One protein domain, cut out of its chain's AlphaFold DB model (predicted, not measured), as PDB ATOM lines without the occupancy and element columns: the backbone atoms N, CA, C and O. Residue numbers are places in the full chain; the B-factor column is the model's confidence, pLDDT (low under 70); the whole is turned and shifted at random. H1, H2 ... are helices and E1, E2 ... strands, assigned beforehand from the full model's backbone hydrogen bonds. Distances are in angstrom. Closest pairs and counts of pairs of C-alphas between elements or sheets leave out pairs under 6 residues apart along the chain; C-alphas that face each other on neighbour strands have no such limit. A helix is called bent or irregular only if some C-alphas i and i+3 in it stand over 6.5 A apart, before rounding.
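What this domain is: This is residues 18 to 139 of the 157 residues of an uncharacterized protein of Parcubacteria group bacterium Gr01-1014_20 (UniProt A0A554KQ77). Picture a body built round the long helix H2, with H3 crossing it on one side, H5 and short H1 on another, and a small hairpin, E3 and E4, beside H5; from this body a two-stranded ribbon, E1 and E2, reaches out as an arm with H4 at its tip. The arm makes the length, and residues 99 to 104 of H4 stick out. The printed part has 122 residues, in the order H1 H2 H3 E1 H4 E2 E3 E4 H5, with two antiparallel two-stranded sheets, class mixed. It is compact, radius of gyration of the C-alphas 15.9 A, yet elongated, spanning 49 by 30 by 30 A.

Where its parts are: After unnamed residues 18 to 33 comes H1, 34 to 37. Find C-alpha 40 at (163.476, 134.374, 162.731); H2 runs 24.2 A to residue 56. Then come H3, 65 to 72; E1, 89 to 92; H4, 95 to 104, 13.2 A and irregular, with C-alphas 100 and 103 9.4 A apart; E2, 109 to 112; E3, 117 to 119; E4, 125 to 127; and H5, 129 to 138, 14.0 A, ending at C-alpha 138 (152.838, 132.808, 170.681).

How they stand to each other: H2 touches H3 with residues 48 to 52 alone, about perpendicular at 85 degrees; C-alphas 52 and 71 are closest, 6.6 A. H1 touches H5, closest C-alphas 36 and 134, 4.9 A. H1 and H2 touch only at the corner, closest C-alphas 37 and 43, 6.0 A. H2 and H5 are near each other. Look at N 91 and O 110, 2.9 A, between E1 and E2, and N 118 and O 126, 2.8 A, in the hairpin E3 and E4. Every O i to N i+4 pair is within hydrogen-bond range in H2, H3 and H5, 4 of 6 in H4; H1 is too short for one.

The domain as a whole: C-alphas 18 and 104 are farthest apart, 51.6 A. The printed part has no cut; the link from H3 to E1 is long. No printed residue is under pLDDT 70.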
ATOM      1  N   SER A  18     134.140 139.250 160.756       71.00
ATOM      2  CA  SER A  18     133.289 139.762 161.833       71.00
ATOM      3  C   SER A  18     133.049 138.729 162.930       71.00
ATOM      4  O   SER A  18     132.861 139.106 164.081       71.00
ATOM      5  N   ASN A  19     133.079 137.443 162.577       76.56
ATOM      6  CA  ASN A  19     132.829 136.343 163.502       76.56
ATOM      7  C   ASN A  19     134.102 135.618 163.958       76.56
ATOM      8  O   ASN A  19     134.012 134.673 164.742       76.56
ATOM      9  N   PHE A  20     135.285 136.033 163.493       85.44
ATOM     10  CA  PHE A  20     136.527 135.448 163.985       85.44
ATOM     11  C   PHE A  20     136.902 136.082 165.338       85.44
ATOM     12  O   PHE A  20     137.039 137.304 165.417       85.44
ATOM     13  N   PRO A  21     137.058 135.288 166.414       90.69
ATOM     14  CA  PRO A  21     137.134 135.817 167.778       90.69
ATOM     15  C   PRO A  21     138.447 136.535 168.100       90.69
ATOM     16  O   PRO A  21     138.483 137.311 169.044       90.69
ATOM     17  N   ILE A  22     139.515 136.270 167.343       93.62
ATOM     18  CA  ILE A  22     140.825 136.897 167.537       93.62
ATOM     19  C   ILE A  22     140.956 138.017 166.512       93.62
ATOM     20  O   ILE A  22     140.900 137.749 165.315       93.62
ATOM     21  N   GLN A  23     141.164 139.249 166.949       94.94
ATOM     22  CA  GLN A  23     141.435 140.409 166.102       94.94
ATOM     23  C   GLN A  23     142.944 140.704 166.047       94.94
ATOM     24  O   GLN A  23     143.698 140.220 166.896       94.94
ATOM     25  N   PRO A  24     143.439 141.472 165.053       95.81
ATOM     26  CA  PRO A  24     144.854 141.837 165.004       95.81
ATOM     27  C   PRO A  24     145.341 142.486 166.300       95.81
ATOM     28  O   PRO A  24     146.473 142.258 166.717       95.81
ATOM     29  N   GLU A  25     144.490 143.275 166.950       95.75
ATOM     30  CA  GLU A  25     144.782 144.008 168.180       95.75
ATOM     31  C   GLU A  25     145.004 143.099 169.395       95.75
ATOM     32  O   GLU A  25     145.666 143.535 170.337       95.75
ATOM     33  N   ASP A  26     144.525 141.852 169.352       94.88
ATOM     34  CA  ASP A  26     144.699 140.845 170.409       94.88
ATOM     35  C   ASP A  26     146.087 140.186 170.377       94.88
ATOM     36  O   ASP A  26     146.419 139.376 171.240       94.88
ATOM     37  N   ILE A  27     146.920 140.518 169.386       95.75
ATOM     38  CA  ILE A  27     148.269 139.974 169.227       95.75
ATOM     39  C   ILE A  27     149.297 141.056 169.542       95.75
ATOM     40  O   ILE A  27     149.309 142.130 168.936       95.75
ATOM     41  N   ASP A  28     150.217 140.774 170.459       95.62
ATOM     42  CA  ASP A  28     151.330 141.678 170.723       95.62
ATOM     43  C   ASP A  28     152.443 141.481 169.683       95.62
ATOM     44  O   ASP A  28     153.316 140.624 169.813       95.62
ATOM     45  N   ALA A  29     152.428 142.316 168.644       93.88
ATOM     46  CA  ALA A  29     153.445 142.323 167.594       93.88
ATOM     47  C   ALA A  29     154.763 143.019 167.997       93.88
ATOM     48  O   ALA A  29     155.676 143.138 167.171       93.88
ATOM     49  N   SER A  30     154.863 143.552 169.221       91.75
ATOM     50  CA  SER A  30     156.128 144.065 169.765       91.75
ATOM     51  C   SER A  30     156.984 142.964 170.398       91.75
ATOM     52  O   SER A  30     158.203 143.120 170.474       91.75
ATOM     53  N   SER A  31     156.357 141.847 170.765       90.62
ATOM     54  CA  SER A  31     156.997 140.653 171.307       90.62
ATOM     55  C   SER A  31     157.394 139.655 170.212       90.62
ATOM     56  O   SER A  31     156.965 139.745 169.058       90.62
ATOM     57  N   HIS A  32     158.253 138.705 170.580       89.69
ATOM     58  CA  HIS A  32     158.728 137.653 169.685       89.69
ATOM     59  C   HIS A  32     157.618 136.651 169.327       89.69
ATOM     60  O   HIS A  32     156.837 136.243 170.184       89.69
ATOM     61  N   LEU A  33     157.589 136.211 168.066       91.75
ATOM     62  CA  LEU A  33     156.698 135.160 167.543       91.75
ATOM     63  C   LEU A  33     157.467 133.863 167.237       91.75
ATOM     64  O   LEU A  33     157.108 133.119 166.320       91.75
ATOM     65  N   TRP A  34     158.561 133.604 167.957       82.56
ATOM     66  CA  TRP A  34     159.459 132.481 167.672       82.56
ATOM     67  C   TRP A  34     158.726 131.131 167.663       82.56
ATOM     68  O   TRP A  34     158.881 130.341 166.725       82.56
ATOM     69  N   ASP A  35     157.852 130.914 168.651       87.06
ATOM     70  CA  ASP A  35     157.079 129.678 168.810       87.06
ATOM     71  C   ASP A  35     156.029 129.479 167.703       87.06
ATOM     72  O   ASP A  35     155.510 128.374 167.517       87.06
ATOM     73  N   ALA A  36     155.712 130.524 166.932       88.81
ATOM     74  CA  ALA A  36     154.775 130.427 165.819       88.81
ATOM     75  C   ALA A  36     155.405 129.801 164.560       88.81
ATOM     76  O   ALA A  36     154.722 129.042 163.858       88.81
ATOM     77  N   PHE A  37     156.684 130.098 164.272       89.50
ATOM     78  CA  PHE A  37     157.288 129.845 162.953       89.50
ATOM     79  C   PHE A  37     158.644 129.124 162.954       89.50
ATOM     80  O   PHE A  37     159.085 128.696 161.883       89.50
ATOM     81  N   GLU A  38     159.319 128.986 164.102       87.00
ATOM     82  CA  GLU A  38     160.643 128.337 164.228       87.00
ATOM     83  C   GLU A  38     161.721 128.920 163.281       87.00
ATOM     84  O   GLU A  38     162.700 128.257 162.918       87.00
ATOM     85  N   ASN A  39     161.507 130.140 162.784       90.12
ATOM     86  CA  ASN A  39     162.380 130.814 161.837       90.12
ATOM     87  C   ASN A  39     162.276 132.329 162.020       90.12
ATOM     88  O   ASN A  39     161.233 132.917 161.742       90.12
ATOM     89  N   MET A  40     163.394 132.945 162.413       91.38
ATOM     90  CA  MET A  40     163.476 134.374 162.731       91.38
ATOM     91  C   MET A  40     162.995 135.269 161.582       91.38
ATOM     92  O   MET A  40     162.228 136.196 161.806       91.38
ATOM     93  N   GLU A  41     163.407 134.996 160.340       92.19
ATOM     94  CA  GLU A  41     163.007 135.815 159.185       92.19
ATOM     95  C   GLU A  41     161.497 135.738 158.916       92.19
ATOM     96  O   GLU A  41     160.879 136.739 158.555       92.19
ATOM     97  N   THR A  42     160.904 134.555 159.114       94.44
ATOM     98  CA  THR A  42     159.457 134.320 158.982       94.44
ATOM     99  C   THR A  42     158.690 135.042 160.089       94.44
ATOM    100  O   THR A  42     157.711 135.730 159.808       94.44
ATOM    101  N   GLU A  43     159.164 134.940 161.332       94.88
ATOM    102  CA  GLU A  43     158.626 135.659 162.495       94.88
ATOM    103  C   GLU A  43     158.649 137.176 162.282       94.88
ATOM    104  O   GLU A  43     157.641 137.846 162.504       94.88
ATOM    105  N   VAL A  44     159.772 137.725 161.813       95.12
ATOM    106  CA  VAL A  44     159.906 139.167 161.578       95.12
ATOM    107  C   VAL A  44     158.897 139.624 160.528       95.12
ATOM    108  O   VAL A  44     158.177 140.599 160.750       95.12
ATOM    109  N   SER A  45     158.782 138.903 159.409       96.31
ATOM    110  CA  SER A  45     157.777 139.206 158.386       96.31
ATOM    111  C   SER A  45     156.349 139.092 158.924       96.31
ATOM    112  O   SER A  45     155.514 139.933 158.593       96.31
ATOM    113  N   ALA A  46     156.061 138.104 159.779       97.19
ATOM    114  CA  ALA A  46     154.745 137.937 160.394       97.19
ATOM    115  C   ALA A  46     154.394 139.125 161.297       97.19
ATOM    116  O   ALA A  46     153.301 139.680 161.189       97.19
ATOM    117  N   GLY A  47     155.345 139.567 162.125       97.12
ATOM    118  CA  GLY A  47     155.183 140.740 162.982       97.12
ATOM    119  C   GLY A  47     154.898 142.013 162.182       97.12
ATOM    120  O   GLY A  47     154.042 142.807 162.573       97.12
ATOM    121  N   TRP A  48     155.549 142.198 161.030       97.94
ATOM    122  CA  TRP A  48     155.259 143.316 160.123       97.94
ATOM    123  C   TRP A  48     153.855 143.251 159.523       97.94
ATOM    124  O   TRP A  48     153.179 144.279 159.476       97.94
ATOM    125  N   VAL A  49     153.391 142.064 159.117       98.00
ATOM    126  CA  VAL A  49     152.014 141.872 158.634       98.00
ATOM    127  C   VAL A  49     151.004 142.207 159.731       98.00
ATOM    128  O   VAL A  49     150.053 142.937 159.469       98.00
ATOM    129  N   ILE A  50     151.220 141.748 160.967       97.81
ATOM    130  CA  ILE A  50     150.313 142.050 162.086       97.81
ATOM    131  C   ILE A  50     150.284 143.556 162.369       97.81
ATOM    132  O   ILE A  50     149.201 144.131 162.426       97.81
ATOM    133  N   LYS A  51     151.445 144.221 162.463       97.81
ATOM    134  CA  LYS A  51     151.523 145.681 162.673       97.81
ATOM    135  C   LYS A  51     150.804 146.462 161.581       97.81
ATOM    136  O   LYS A  51     150.093 147.416 161.875       97.81
ATOM    137  N   PHE A  52     150.976 146.047 160.328       98.06
ATOM    138  CA  PHE A  52     150.265 146.638 159.201       98.06
ATOM    139  C   PHE A  52     148.748 146.505 159.366       98.06
ATOM    140  O   PHE A  52     148.026 147.484 159.198       98.06
ATOM    141  N   LEU A  53     148.260 145.312 159.714       97.19
ATOM    142  CA  LEU A  53     146.829 145.050 159.866       97.19
ATOM    143  C   LEU A  53     146.219 145.818 161.047       97.19
ATOM    144  O   LEU A  53     145.141 146.390 160.882       97.19
ATOM    145  N   GLN A  54     146.943 145.902 162.168       97.19
ATOM    146  CA  GLN A  54     146.592 146.722 163.332       97.19
ATOM    147  C   GLN A  54     146.494 148.207 162.964       97.19
ATOM    148  O   GLN A  54     145.488 148.855 163.239       97.19
ATOM    149  N   GLU A  55     147.510 148.764 162.295       97.50
ATOM    150  CA  GLU A  55     147.500 150.188 161.933       97.50
ATOM    151  C   GLU A  55     146.431 150.506 160.877       97.50
ATOM    152  O   GLU A  55     145.830 151.579 160.883       97.50
ATOM    153  N   ARG A  56     146.154 149.560 159.974       96.62
ATOM    154  CA  ARG A  56     145.121 149.714 158.948       96.62
ATOM    155  C   ARG A  56     143.706 149.737 159.539       96.62
ATOM    156  O   ARG A  56     142.817 150.292 158.894       96.62
ATOM    157  N   GLY A  57     143.478 149.120 160.704       95.31
ATOM    158  CA  GLY A  57     142.197 149.158 161.423       95.31
ATOM    159  C   GLY A  57     141.027 148.505 160.677       95.31
ATOM    160  O   GLY A  57     139.880 148.919 160.829       95.31
ATOM    161  N   LYS A  58     141.306 147.518 159.815       95.06
ATOM    162  CA  LYS A  58     140.296 146.784 159.019       95.06
ATOM    163  C   LYS A  58     140.244 145.295 159.374       95.06
ATOM    164  O   LYS A  58     139.878 144.480 158.529       95.06
ATOM    165  N   GLY A  59     140.693 144.940 160.577       94.25
ATOM    166  CA  GLY A  59     140.838 143.550 160.994       94.25
ATOM    167  C   GLY A  59     141.691 142.748 160.004       94.25
ATOM    168  O   GLY A  59     142.702 143.225 159.477       94.25
ATOM    169  N   TRP A  60     141.226 141.543 159.684       94.94
ATOM    170  CA  TRP A  60     141.919 140.582 158.823       94.94
ATOM    171  C   TRP A  60     141.667 140.760 157.319       94.94
ATOM    172  O   TRP A  60     141.927 139.834 156.548       94.94
ATOM    173  N   ALA A  61     141.132 141.907 156.875       94.06
ATOM    174  CA  ALA A  61     140.692 142.106 155.489       94.06
ATOM    175  C   ALA A  61     141.821 141.831 154.483       94.06
ATOM    176  O   ALA A  61     142.997 142.039 154.787       94.06
ATOM    177  N   GLU A  62     141.480 141.401 153.269       95.62
ATOM    178  CA  GLU A  62     142.489 141.201 152.224       95.62
ATOM    179  C   GLU A  62     143.316 142.481 151.991       95.62
ATOM    180  O   GLU A  62     142.815 143.601 152.149       95.62
ATOM    181  N   PHE A  63     144.584 142.331 151.613       96.88
ATOM    182  CA  PHE A  63     145.490 143.446 151.321       96.88
ATOM    183  C   PHE A  63     146.363 143.168 150.103       96.88
ATOM    184  O   PHE A  63     146.720 142.033 149.812       96.88
ATOM    185  N   SER A  64     146.709 144.213 149.373       97.75
ATOM    186  CA  SER A  64     147.587 144.146 148.207       97.75
ATOM    187  C   SER A  64     149.071 144.098 148.595       97.75
ATOM    188  O   SER A  64     149.441 144.428 149.727       97.75
ATOM    189  N   ALA A  65     149.930 143.682 147.657       97.00
ATOM    190  CA  ALA A  65     151.383 143.724 147.849       97.00
ATOM    191  C   ALA A  65     151.854 145.165 148.095       97.00
ATOM    192  O   ALA A  65     152.675 145.426 148.969       97.00
ATOM    193  N   GLU A  66     151.264 146.097 147.352       97.94
ATOM    194  CA  GLU A  66     151.581 147.515 147.356       97.94
ATOM    195  C   GLU A  66     151.243 148.159 148.707       97.94
ATOM    196  O   GLU A  66     152.000 148.993 149.194       97.94
ATOM    197  N   GLU A  67     150.142 147.754 149.351       98.25
ATOM    198  CA  GLU A  67     149.768 148.256 150.680       98.25
ATOM    199  C   GLU A  67     150.793 147.868 151.757       98.25
ATOM    200  O   GLU A  67     151.240 148.733 152.517       98.25
ATOM    201  N   ILE A  68     151.182 146.586 151.826       98.00
ATOM    202  CA  ILE A  68     152.160 146.123 152.823       98.00
ATOM    203  C   ILE A  68     153.562 146.662 152.520       98.00
ATOM    204  O   ILE A  68     154.297 147.022 153.439       98.00
ATOM    205  N   GLU A  69     153.925 146.791 151.243       97.62
ATOM    206  CA  GLU A  69     155.198 147.376 150.834       97.62
ATOM    207  C   GLU A  69     155.267 148.868 151.177       97.62
ATOM    208  O   GLU A  69     156.246 149.308 151.777       97.62
ATOM    209  N   ALA A  70     154.207 149.635 150.906       97.94
ATOM    210  CA  ALA A  70     154.130 151.046 151.277       97.94
ATOM    211  C   ALA A  70     154.191 151.257 152.798       97.94
ATOM    212  O   ALA A  70     154.756 152.247 153.267       97.94
ATOM    213  N   PHE A  71     153.624 150.339 153.583       98.00
ATOM    214  CA  PHE A  71     153.754 150.348 155.038       98.00
ATOM    215  C   PHE A  71     155.198 150.073 155.485       98.00
ATOM    216  O   PHE A  71     155.765 150.850 156.258       98.00
ATOM    217  N   TYR A  72     155.812 149.011 154.960       97.44
ATOM    218  CA  TYR A  72     157.178 148.600 155.298       97.44
ATOM    219  C   TYR A  72     158.227 149.656 154.899       97.44
ATOM    220  O   TYR A  72     159.136 149.969 155.675       97.44
ATOM    221  N   ALA A  73     158.040 150.298 153.741       97.56
ATOM    222  CA  ALA A  73     158.930 151.321 153.189       97.56
ATOM    223  C   ALA A  73     159.087 152.572 154.079       97.56
ATOM    224  O   ALA A  73     160.010 153.367 153.905       97.56
ATOM    225  N   ARG A  74     158.214 152.763 155.077       97.06
ATOM    226  CA  ARG A  74     158.327 153.864 156.050       97.06
ATOM    227  C   ARG A  74     159.522 153.708 156.990       97.06
ATOM    228  O   ARG A  74     159.952 154.687 157.602       97.06
ATOM    229  N   LYS A  75     160.020 152.482 157.163       95.56
ATOM    230  CA  LYS A  75     161.133 152.142 158.068       95.56
ATOM    231  C   LYS A  75     162.309 151.495 157.341       95.56
ATOM    232  O   LYS A  75     163.426 151.537 157.848       95.56
ATOM    233  N   HIS A  76     162.061 150.947 156.159       96.00
ATOM    234  CA  HIS A  76     162.995 150.129 155.401       96.00
ATOM    235  C   HIS A  76     163.123 150.638 153.965       96.00
ATOM    236  O   HIS A  76     162.208 151.256 153.433       96.00
ATOM    237  N   LYS A  77     164.284 150.418 153.342       93.88
ATOM    238  CA  LYS A  77     164.513 150.752 151.920       93.88
ATOM    239  C   LYS A  77     164.524 149.512 151.033       93.88
ATOM    240  O   LYS A  77     164.423 149.621 149.817       93.88
ATOM    241  N   ASP A  78     164.693 148.349 151.643       91.44
ATOM    242  CA  ASP A  78     164.478 147.047 151.042       91.44
ATOM    243  C   ASP A  78     162.970 146.781 150.932       91.44
ATOM    244  O   ASP A  78     162.204 147.121 151.829       91.44
ATOM    245  N   GLY A  79     162.524 146.219 149.809       95.06
ATOM    246  CA  GLY A  79     161.118 145.848 149.625       95.06
ATOM    247  C   GLY A  79     160.688 144.750 150.602       95.06
ATOM    248  O   GLY A  79     161.507 143.931 151.036       95.06
ATOM    249  N   PHE A  80     159.396 144.711 150.934       96.38
ATOM    250  CA  PHE A  80     158.857 143.722 151.867       96.38
ATOM    251  C   PHE A  80     158.966 142.297 151.305       96.38
ATOM    252  O   PHE A  80     158.679 142.038 150.135       96.38
ATOM    253  N   ARG A  81     159.343 141.341 152.158       95.62
ATOM    254  CA  ARG A  81     159.408 139.918 151.807       95.62
ATOM    255  C   ARG A  81     158.544 139.108 152.753       95.62
ATOM    256  O   ARG A  81     158.682 139.189 153.968       95.62
ATOM    257  N   PHE A  82     157.720 138.237 152.182       92.12
ATOM    258  CA  PHE A  82     156.854 137.353 152.957       92.12
ATOM    259  C   PHE A  82     157.593 136.212 153.667       92.12
ATOM    260  O   PHE A  82     156.944 135.540 154.440       92.12
ATOM    261  N   ASN A  83     158.878 135.941 153.397       89.38
ATOM    262  CA  ASN A  83     159.714 134.939 154.090       89.38
ATOM    263  C   ASN A  83     158.951 133.703 154.602       89.38
ATOM    264  O   ASN A  83     158.622 133.612 155.773       89.38
ATOM    265  N   ARG A  84     158.645 132.748 153.717       90.44
ATOM    266  CA  ARG A  84     157.889 131.516 154.036       90.44
ATOM    267  C   ARG A  84     156.445 131.707 154.505       90.44
ATOM    268  O   ARG A  84     155.795 130.707 154.758       90.44
ATOM    269  N   LEU A  85     155.891 132.918 154.569       92.44
ATOM    270  CA  LEU A  85     154.476 133.099 154.927       92.44
ATOM    271  C   LEU A  85     153.521 132.626 153.829       92.44
ATOM    272  O   LEU A  85     152.507 132.000 154.123       92.44
ATOM    273  N   VAL A  86     153.869 132.884 152.564       92.56
ATOM    274  CA  VAL A  86     153.021 132.531 151.414       92.56
ATOM    275  C   VAL A  86     153.385 131.165 150.843       92.56
ATOM    276  O   VAL A  86     152.561 130.255 150.808       92.56
ATOM    277  N   LYS A  87     154.636 130.997 150.406       89.69
ATOM    278  CA  LYS A  87     155.123 129.756 149.786       89.69
ATOM    279  C   LYS A  87     156.125 129.055 150.701       89.69
ATOM    280  O   LYS A  87     156.950 129.753 151.294       89.69
ATOM    281  N   PRO A  88     156.113 127.712 150.771       87.50
ATOM    282  CA  PRO A  88     157.168 126.975 151.452       87.50
ATOM    283  C   PRO A  88     158.529 127.301 150.835       87.50
ATOM    284  O   PRO A  88     158.638 127.533 149.629       87.50
ATOM    285  N   GLN A  89     159.579 127.261 151.652       86.25
ATOM    286  CA  GLN A  89     160.957 127.262 151.164       86.25
ATOM    287  C   GLN A  89     161.603 125.907 151.420       86.25
ATOM    288  O   GLN A  89     161.340 125.257 152.433       86.25
ATOM    289  N   ALA A  90     162.466 125.491 150.500       86.62
ATOM    290  CA  ALA A  90     163.291 124.310 150.669       86.62
ATOM    291  C   ALA A  90     164.333 124.571 151.768       86.62
ATOM    292  O   ALA A  90     165.151 125.480 151.646       86.62
ATOM    293  N   VAL A  91     164.306 123.774 152.834       85.56
ATOM    294  CA  VAL A  91     165.312 123.802 153.903       85.56
ATOM    295  C   VAL A  91     166.018 122.454 153.995       85.56
ATOM    296  O   VAL A  91     165.384 121.430 153.727       85.56
ATOM    297  N   PRO A  92     167.309 122.414 154.364       87.62
ATOM    298  CA  PRO A  92     167.996 121.152 154.601       87.62
ATOM    299  C   PRO A  92     167.250 120.324 155.650       87.62
ATOM    300  O   PRO A  92     166.783 120.875 156.650       87.62
ATOM    301  N   LYS A  93     167.173 119.000 155.468       89.19
ATOM    302  CA  LYS A  93     166.582 118.105 156.483       89.19
ATOM    303  C   LYS A  93     167.309 118.179 157.826       89.19
ATOM    304  O   LYS A  93     166.701 117.961 158.866       89.19
ATOM    305  N   SER A  94     168.606 118.483 157.791       89.75
ATOM    306  CA  SER A  94     169.447 118.689 158.967       89.75
ATOM    307  C   SER A  94     170.331 119.909 158.746       89.75
ATOM    308  O   SER A  94     171.230 119.885 157.908       89.75
ATOM    309  N   LEU A  95     170.081 120.976 159.511       85.94
ATOM    310  CA  LEU A  95     170.922 122.176 159.483       85.94
ATOM    311  C   LEU A  95     172.348 121.861 159.938       85.94
ATOM    312  O   LEU A  95     173.298 122.319 159.316       85.94
ATOM    313  N   ALA A  96     172.498 121.036 160.978       88.88
ATOM    314  CA  ALA A  96     173.808 120.632 161.481       88.88
ATOM    315  C   ALA A  96     174.628 119.908 160.403       88.88
ATOM    316  O   ALA A  96     175.788 120.245 160.180       88.88
ATOM    317  N   GLN A  97     174.009 118.965 159.686       87.94
ATOM    318  CA  GLN A  97     174.673 118.239 158.603       87.94
ATOM    319  C   GLN A  97     174.976 119.152 157.412       87.94
ATOM    320  O   GLN A  97     176.065 119.085 156.855       87.94
ATOM    321  N   TYR A  98     174.050 120.044 157.055       89.94
ATOM    322  CA  TYR A  98     174.266 121.024 155.991       89.94
ATOM    323  C   TYR A  98     175.470 121.930 156.271       89.94
ATOM    324  O   TYR A  98     176.295 122.140 155.388       89.94
ATOM    325  N   PHE A  99     175.620 122.423 157.504       89.50
ATOM    326  CA  PHE A  99     176.783 123.232 157.877       89.50
ATOM    327  C   PHE A  99     178.081 122.420 157.944       89.50
ATOM    328  O   PHE A  99     179.135 122.957 157.611       89.50
ATOM    329  N   ALA A 100     178.019 121.145 158.339       90.94
ATOM    330  CA  ALA A 100     179.187 120.267 158.369       90.94
ATOM    331  C   ALA A 100     179.681 119.879 156.961       90.94
ATOM    332  O   ALA A 100     180.885 119.825 156.726       90.94
ATOM    333  N   GLU A 101     178.764 119.617 156.027       90.31
ATOM    334  CA  GLU A 101     179.076 119.155 154.664       90.31
ATOM    335  C   GLU A 101     179.227 120.308 153.655       90.31
ATOM    336  O   GLU A 101     179.813 120.134 152.583       90.31
ATOM    337  N   GLY A 102     178.712 121.499 153.978       88.69
ATOM    338  CA  GLY A 102     178.776 122.682 153.126       88.69
ATOM    339  C   GLY A 102     178.196 122.430 151.732       88.69
ATOM    340  O   GLY A 102     177.081 121.931 151.576       88.69
ATOM    341  N   LEU A 103     178.971 122.759 150.695       85.06
ATOM    342  CA  LEU A 103     178.569 122.578 149.292       85.06
ATOM    343  C   LEU A 103     178.400 121.105 148.878       85.06
ATOM    344  O   LEU A 103     177.851 120.839 147.811       85.06
ATOM    345  N   HIS A 104     178.850 120.155 149.699       88.56
ATOM    346  CA  HIS A 104     178.740 118.721 149.429       88.56
ATOM    347  C   HIS A 104     177.517 118.072 150.082       88.56
ATOM    348  O   HIS A 104     177.415 116.848 150.081       88.56
ATOM    349  N   TYR A 105     176.585 118.864 150.620       86.56
ATOM    350  CA  TYR A 105     175.415 118.338 151.313       86.56
ATOM    351  C   TYR A 105     174.548 117.423 150.435       86.56
ATOM    352  O   TYR A 105     173.997 117.856 149.420       86.56
ATOM    353  N   GLN A 106     174.362 116.171 150.871       89.75
ATOM    354  CA  GLN A 106     173.533 115.174 150.168       89.75
ATOM    355  C   GLN A 106     172.221 114.824 150.889       89.75
ATOM    356  O   GLN A 106     171.409 114.065 150.360       89.75
ATOM    357  N   GLY A 107     171.961 115.386 152.074       84.25
ATOM    358  CA  GLY A 107     170.797 115.022 152.902       84.25
ATOM    359  C   GLY A 107     169.427 115.440 152.340       84.25
ATOM    360  O   GLY A 107     168.387 115.023 152.860       84.25
ATOM    361  N   GLY A 108     169.403 116.213 151.253       90.94
ATOM    362  CA  GLY A 108     168.188 116.664 150.578       90.94
ATOM    363  C   GLY A 108     167.442 117.774 151.324       90.94
ATOM    364  O   GLY A 108     167.724 118.100 152.477       90.94
ATOM    365  N   PHE A 109     166.458 118.365 150.648       89.31
ATOM    366  CA  PHE A 109     165.685 119.489 151.169       89.31
ATOM    367  C   PHE A 109     164.224 119.096 151.373       89.31
ATOM    368  O   PHE A 109     163.674 118.296 150.615       89.31
ATOM    369  N   ILE A 110     163.596 119.667 152.396       87.00
ATOM    370  CA  ILE A 110     162.162 119.537 152.668       87.00
ATOM    371  C   ILE A 110     161.493 120.910 152.578       87.00
ATOM    372  O   ILE A 110     162.114 121.912 152.943       87.00
ATOM    373  N   PRO A 111     160.246 120.998 152.086       86.44
ATOM    374  CA  PRO A 111     159.491 122.241 152.150       86.44
ATOM    375  C   PRO A 111     159.183 122.570 153.616       86.44
ATOM    376  O   PRO A 111     158.636 121.736 154.335       86.44
ATOM    377  N   LYS A 112     159.523 123.783 154.063       85.62
ATOM    378  CA  LYS A 112     159.161 124.296 155.389       85.62
ATOM    379  C   LYS A 112     158.419 125.627 155.267       85.62
ATOM    380  O   LYS A 112     158.856 126.535 154.552       85.62
ATOM    381  N   GLY A 113     157.310 125.714 155.995       88.00
ATOM    382  CA  GLY A 113     156.390 126.848 156.029       88.00
ATOM    383  C   GLY A 113     155.454 126.960 154.828       88.00
ATOM    384  O   GLY A 113     155.243 125.988 154.112       88.00
ATOM    385  N   GLY A 114     154.913 128.154 154.603       88.62
ATOM    386  CA  GLY A 114     153.942 128.466 153.556       88.62
ATOM    387  C   GLY A 114     152.499 128.206 153.976       88.62
ATOM    388  O   GLY A 114     152.236 127.540 154.971       88.62
ATOM    389  N   GLY A 115     151.557 128.741 153.198       89.69
ATOM    390  CA  GLY A 115     150.122 128.527 153.414       89.69
ATOM    391  C   GLY A 115     149.520 129.296 154.590       89.69
ATOM    392  O   GLY A 115     148.318 129.214 154.802       89.69
ATOM    393  N   TRP A 116     150.313 130.079 155.322       94.25
ATOM    394  CA  TRP A 116     149.823 130.946 156.395       94.25
ATOM    395  C   TRP A 116     149.181 132.224 155.859       94.25
ATOM    396  O   TRP A 116     148.233 132.745 156.446       94.25
ATOM    397  N   ILE A 117     149.674 132.689 154.714       94.81
ATOM    398  CA  ILE A 117     149.071 133.738 153.901       94.81
ATOM    399  C   ILE A 117     148.837 133.160 152.507       94.81
ATOM    400  O   ILE A 117     149.719 132.524 151.934       94.81
ATOM    401  N   VAL A 118     147.660 133.389 151.941       94.00
ATOM    402  CA  VAL A 118     147.297 132.925 150.599       94.00
ATOM    403  C   VAL A 118     147.065 134.115 149.675       94.00
ATOM    404  O   VAL A 118     146.647 135.182 150.121       94.00
ATOM    405  N   LEU A 119     147.354 133.941 148.385       93.50
ATOM    406  CA  LEU A 119     146.996 134.905 147.346       93.50
ATOM    407  C   LEU A 119     145.612 134.526 146.809       93.50
ATOM    408  O   LEU A 119     145.463 133.483 146.172       93.50
ATOM    409  N   ALA A 120     144.610 135.348 147.096       91.12
ATOM    410  CA  ALA A 120     143.248 135.162 146.625       91.12
ATOM    411  C   ALA A 120     143.146 135.399 145.102       91.12
ATOM    412  O   ALA A 120     143.991 136.090 144.521       91.12
ATOM    413  N   PRO A 121     142.086 134.902 144.430       90.50
ATOM    414  CA  PRO A 121     141.846 135.176 143.008       90.50
ATOM    415  C   PRO A 121     141.737 136.671 142.667       90.50
ATOM    416  O   PRO A 121     141.959 137.056 141.523       90.50
ATOM    417  N   SER A 122     141.430 137.513 143.660       92.75
ATOM    418  CA  SER A 122     141.417 138.978 143.558       92.75
ATOM    419  C   SER A 122     142.807 139.594 143.342       92.75
ATOM    420  O   SER A 122     142.907 140.794 143.094       92.75
ATOM    421  N   GLY A 123     143.880 138.804 143.466       93.88
ATOM    422  CA  GLY A 123     145.260 139.287 143.465       93.88
ATOM    423  C   GLY A 123     145.698 139.887 144.803       93.88
ATOM    424  O   GLY A 123     146.778 140.467 144.884       93.88
ATOM    425  N   LYS A 124     144.883 139.754 145.857       96.44
ATOM    426  CA  LYS A 124     145.194 140.235 147.206       96.44
ATOM    427  C   LYS A 124     145.596 139.095 148.131       96.44
ATOM    428  O   LYS A 124     145.191 137.950 147.953       96.44
ATOM    429  N   TYR A 125     146.397 139.419 149.131       96.19
ATOM    430  CA  TYR A 125     146.804 138.517 150.191       96.19
ATOM    431  C   TYR A 125     145.761 138.445 151.294       96.19
ATOM    432  O   TYR A 125     145.156 139.450 151.672       96.19
ATOM    433  N   GLN A 126     145.614 137.248 151.848       95.19
ATOM    434  CA  GLN A 126     144.729 136.965 152.961       95.19
ATOM    435  C   GLN A 126     145.435 136.067 153.969       95.19
ATOM    436  O   GLN A 126     146.075 135.084 153.594       95.19
ATOM    437  N   VAL A 127     145.324 136.404 155.251       95.06
ATOM    438  CA  VAL A 127     145.820 135.540 156.326       95.06
ATOM    439  C   VAL A 127     144.866 134.363 156.541       95.06
ATOM    440  O   VAL A 127     143.653 134.479 156.366       95.06
ATOM    441  N   THR A 128     145.417 133.221 156.927       94.44
ATOM    442  CA  THR A 128     144.637 132.035 157.310       94.44
ATOM    443  C   THR A 128     144.360 132.014 158.808       94.44
ATOM    444  O   THR A 128     145.045 132.684 159.583       94.44
ATOM    445  N   SER A 129     143.399 131.195 159.239       92.88
ATOM    446  CA  SER A 129     143.166 130.957 160.670       92.88
ATOM    447  C   SER A 129     144.408 130.414 161.384       92.88
ATOM    448  O   SER A 129     144.728 130.879 162.472       92.88
ATOM    449  N   ASP A 130     145.172 129.516 160.745       93.69
ATOM    450  CA  ASP A 130     146.403 128.950 161.322       93.69
ATOM    451  C   ASP A 130     147.465 130.030 161.580       93.69
ATOM    452  O   ASP A 130     148.120 130.010 162.620       93.69
ATOM    453  N   PHE A 131     147.609 131.019 160.686       95.25
ATOM    454  CA  PHE A 131     148.491 132.167 160.937       95.25
ATOM    455  C   PHE A 131     148.087 132.916 162.209       95.25
ATOM    456  O   PHE A 131     148.928 133.186 163.064       95.25
ATOM    457  N   ILE A 132     146.798 133.237 162.339       95.19
ATOM    458  CA  ILE A 132     146.299 134.043 163.453       95.19
ATOM    459  C   ILE A 132     146.422 133.280 164.767       95.19
ATOM    460  O   ILE A 132     146.963 133.813 165.732       95.19
ATOM    461  N   GLU A 133     145.976 132.026 164.802       94.56
ATOM    462  CA  GLU A 133     146.033 131.186 165.997       94.56
ATOM    463  C   GLU A 133     147.472 130.973 166.474       94.56
ATOM    464  O   GLU A 133     147.735 131.031 167.676       94.56
ATOM    465  N   ARG A 134     148.424 130.771 165.554       94.69
ATOM    466  CA  ARG A 134     149.850 130.657 165.894       94.69
ATOM    467  C   ARG A 134     150.391 131.943 166.497       94.69
ATOM    468  O   ARG A 134     151.030 131.888 167.546       94.69
ATOM    469  N   CYS A 135     150.126 133.077 165.857       95.75
ATOM    470  CA  CYS A 135     150.608 134.372 166.319       95.75
ATOM    471  C   CYS A 135     150.000 134.745 167.679       95.75
ATOM    472  O   CYS A 135     150.736 135.112 168.590       95.75
ATOM    473  N   HIS A 136     148.689 134.562 167.851       95.62
ATOM    474  CA  HIS A 136     148.000 134.813 169.116       95.62
ATOM    475  C   HIS A 136     148.460 133.870 170.228       95.62
ATOM    476  O   HIS A 136     148.687 134.310 171.347       95.62
ATOM    477  N   ARG A 137     148.656 132.576 169.943       94.81
ATOM    478  CA  ARG A 137     149.192 131.630 170.936       94.81
ATOM    479  C   ARG A 137     150.619 131.984 171.354       94.81
ATOM    480  O   ARG A 137     150.957 131.805 172.518       94.81
ATOM    481  N   SER A 138     151.444 132.440 170.412       94.38
ATOM    482  CA  SER A 138     152.838 132.808 170.681       94.38
ATOM    483  C   SER A 138     152.963 134.133 171.429       94.38
ATOM    484  O   SER A 138     153.898 134.291 172.205       94.38
ATOM    485  N   SER A 139     152.069 135.087 171.171       94.06
ATOM    486  CA  SER A 139     152.153 136.437 171.727       94.06
ATOM    487  C   SER A 139     150.760 137.049 171.920       94.06
ATOM    488  O   SER A 139     150.354 137.948 171.171       94.06
TER     489      SER A 139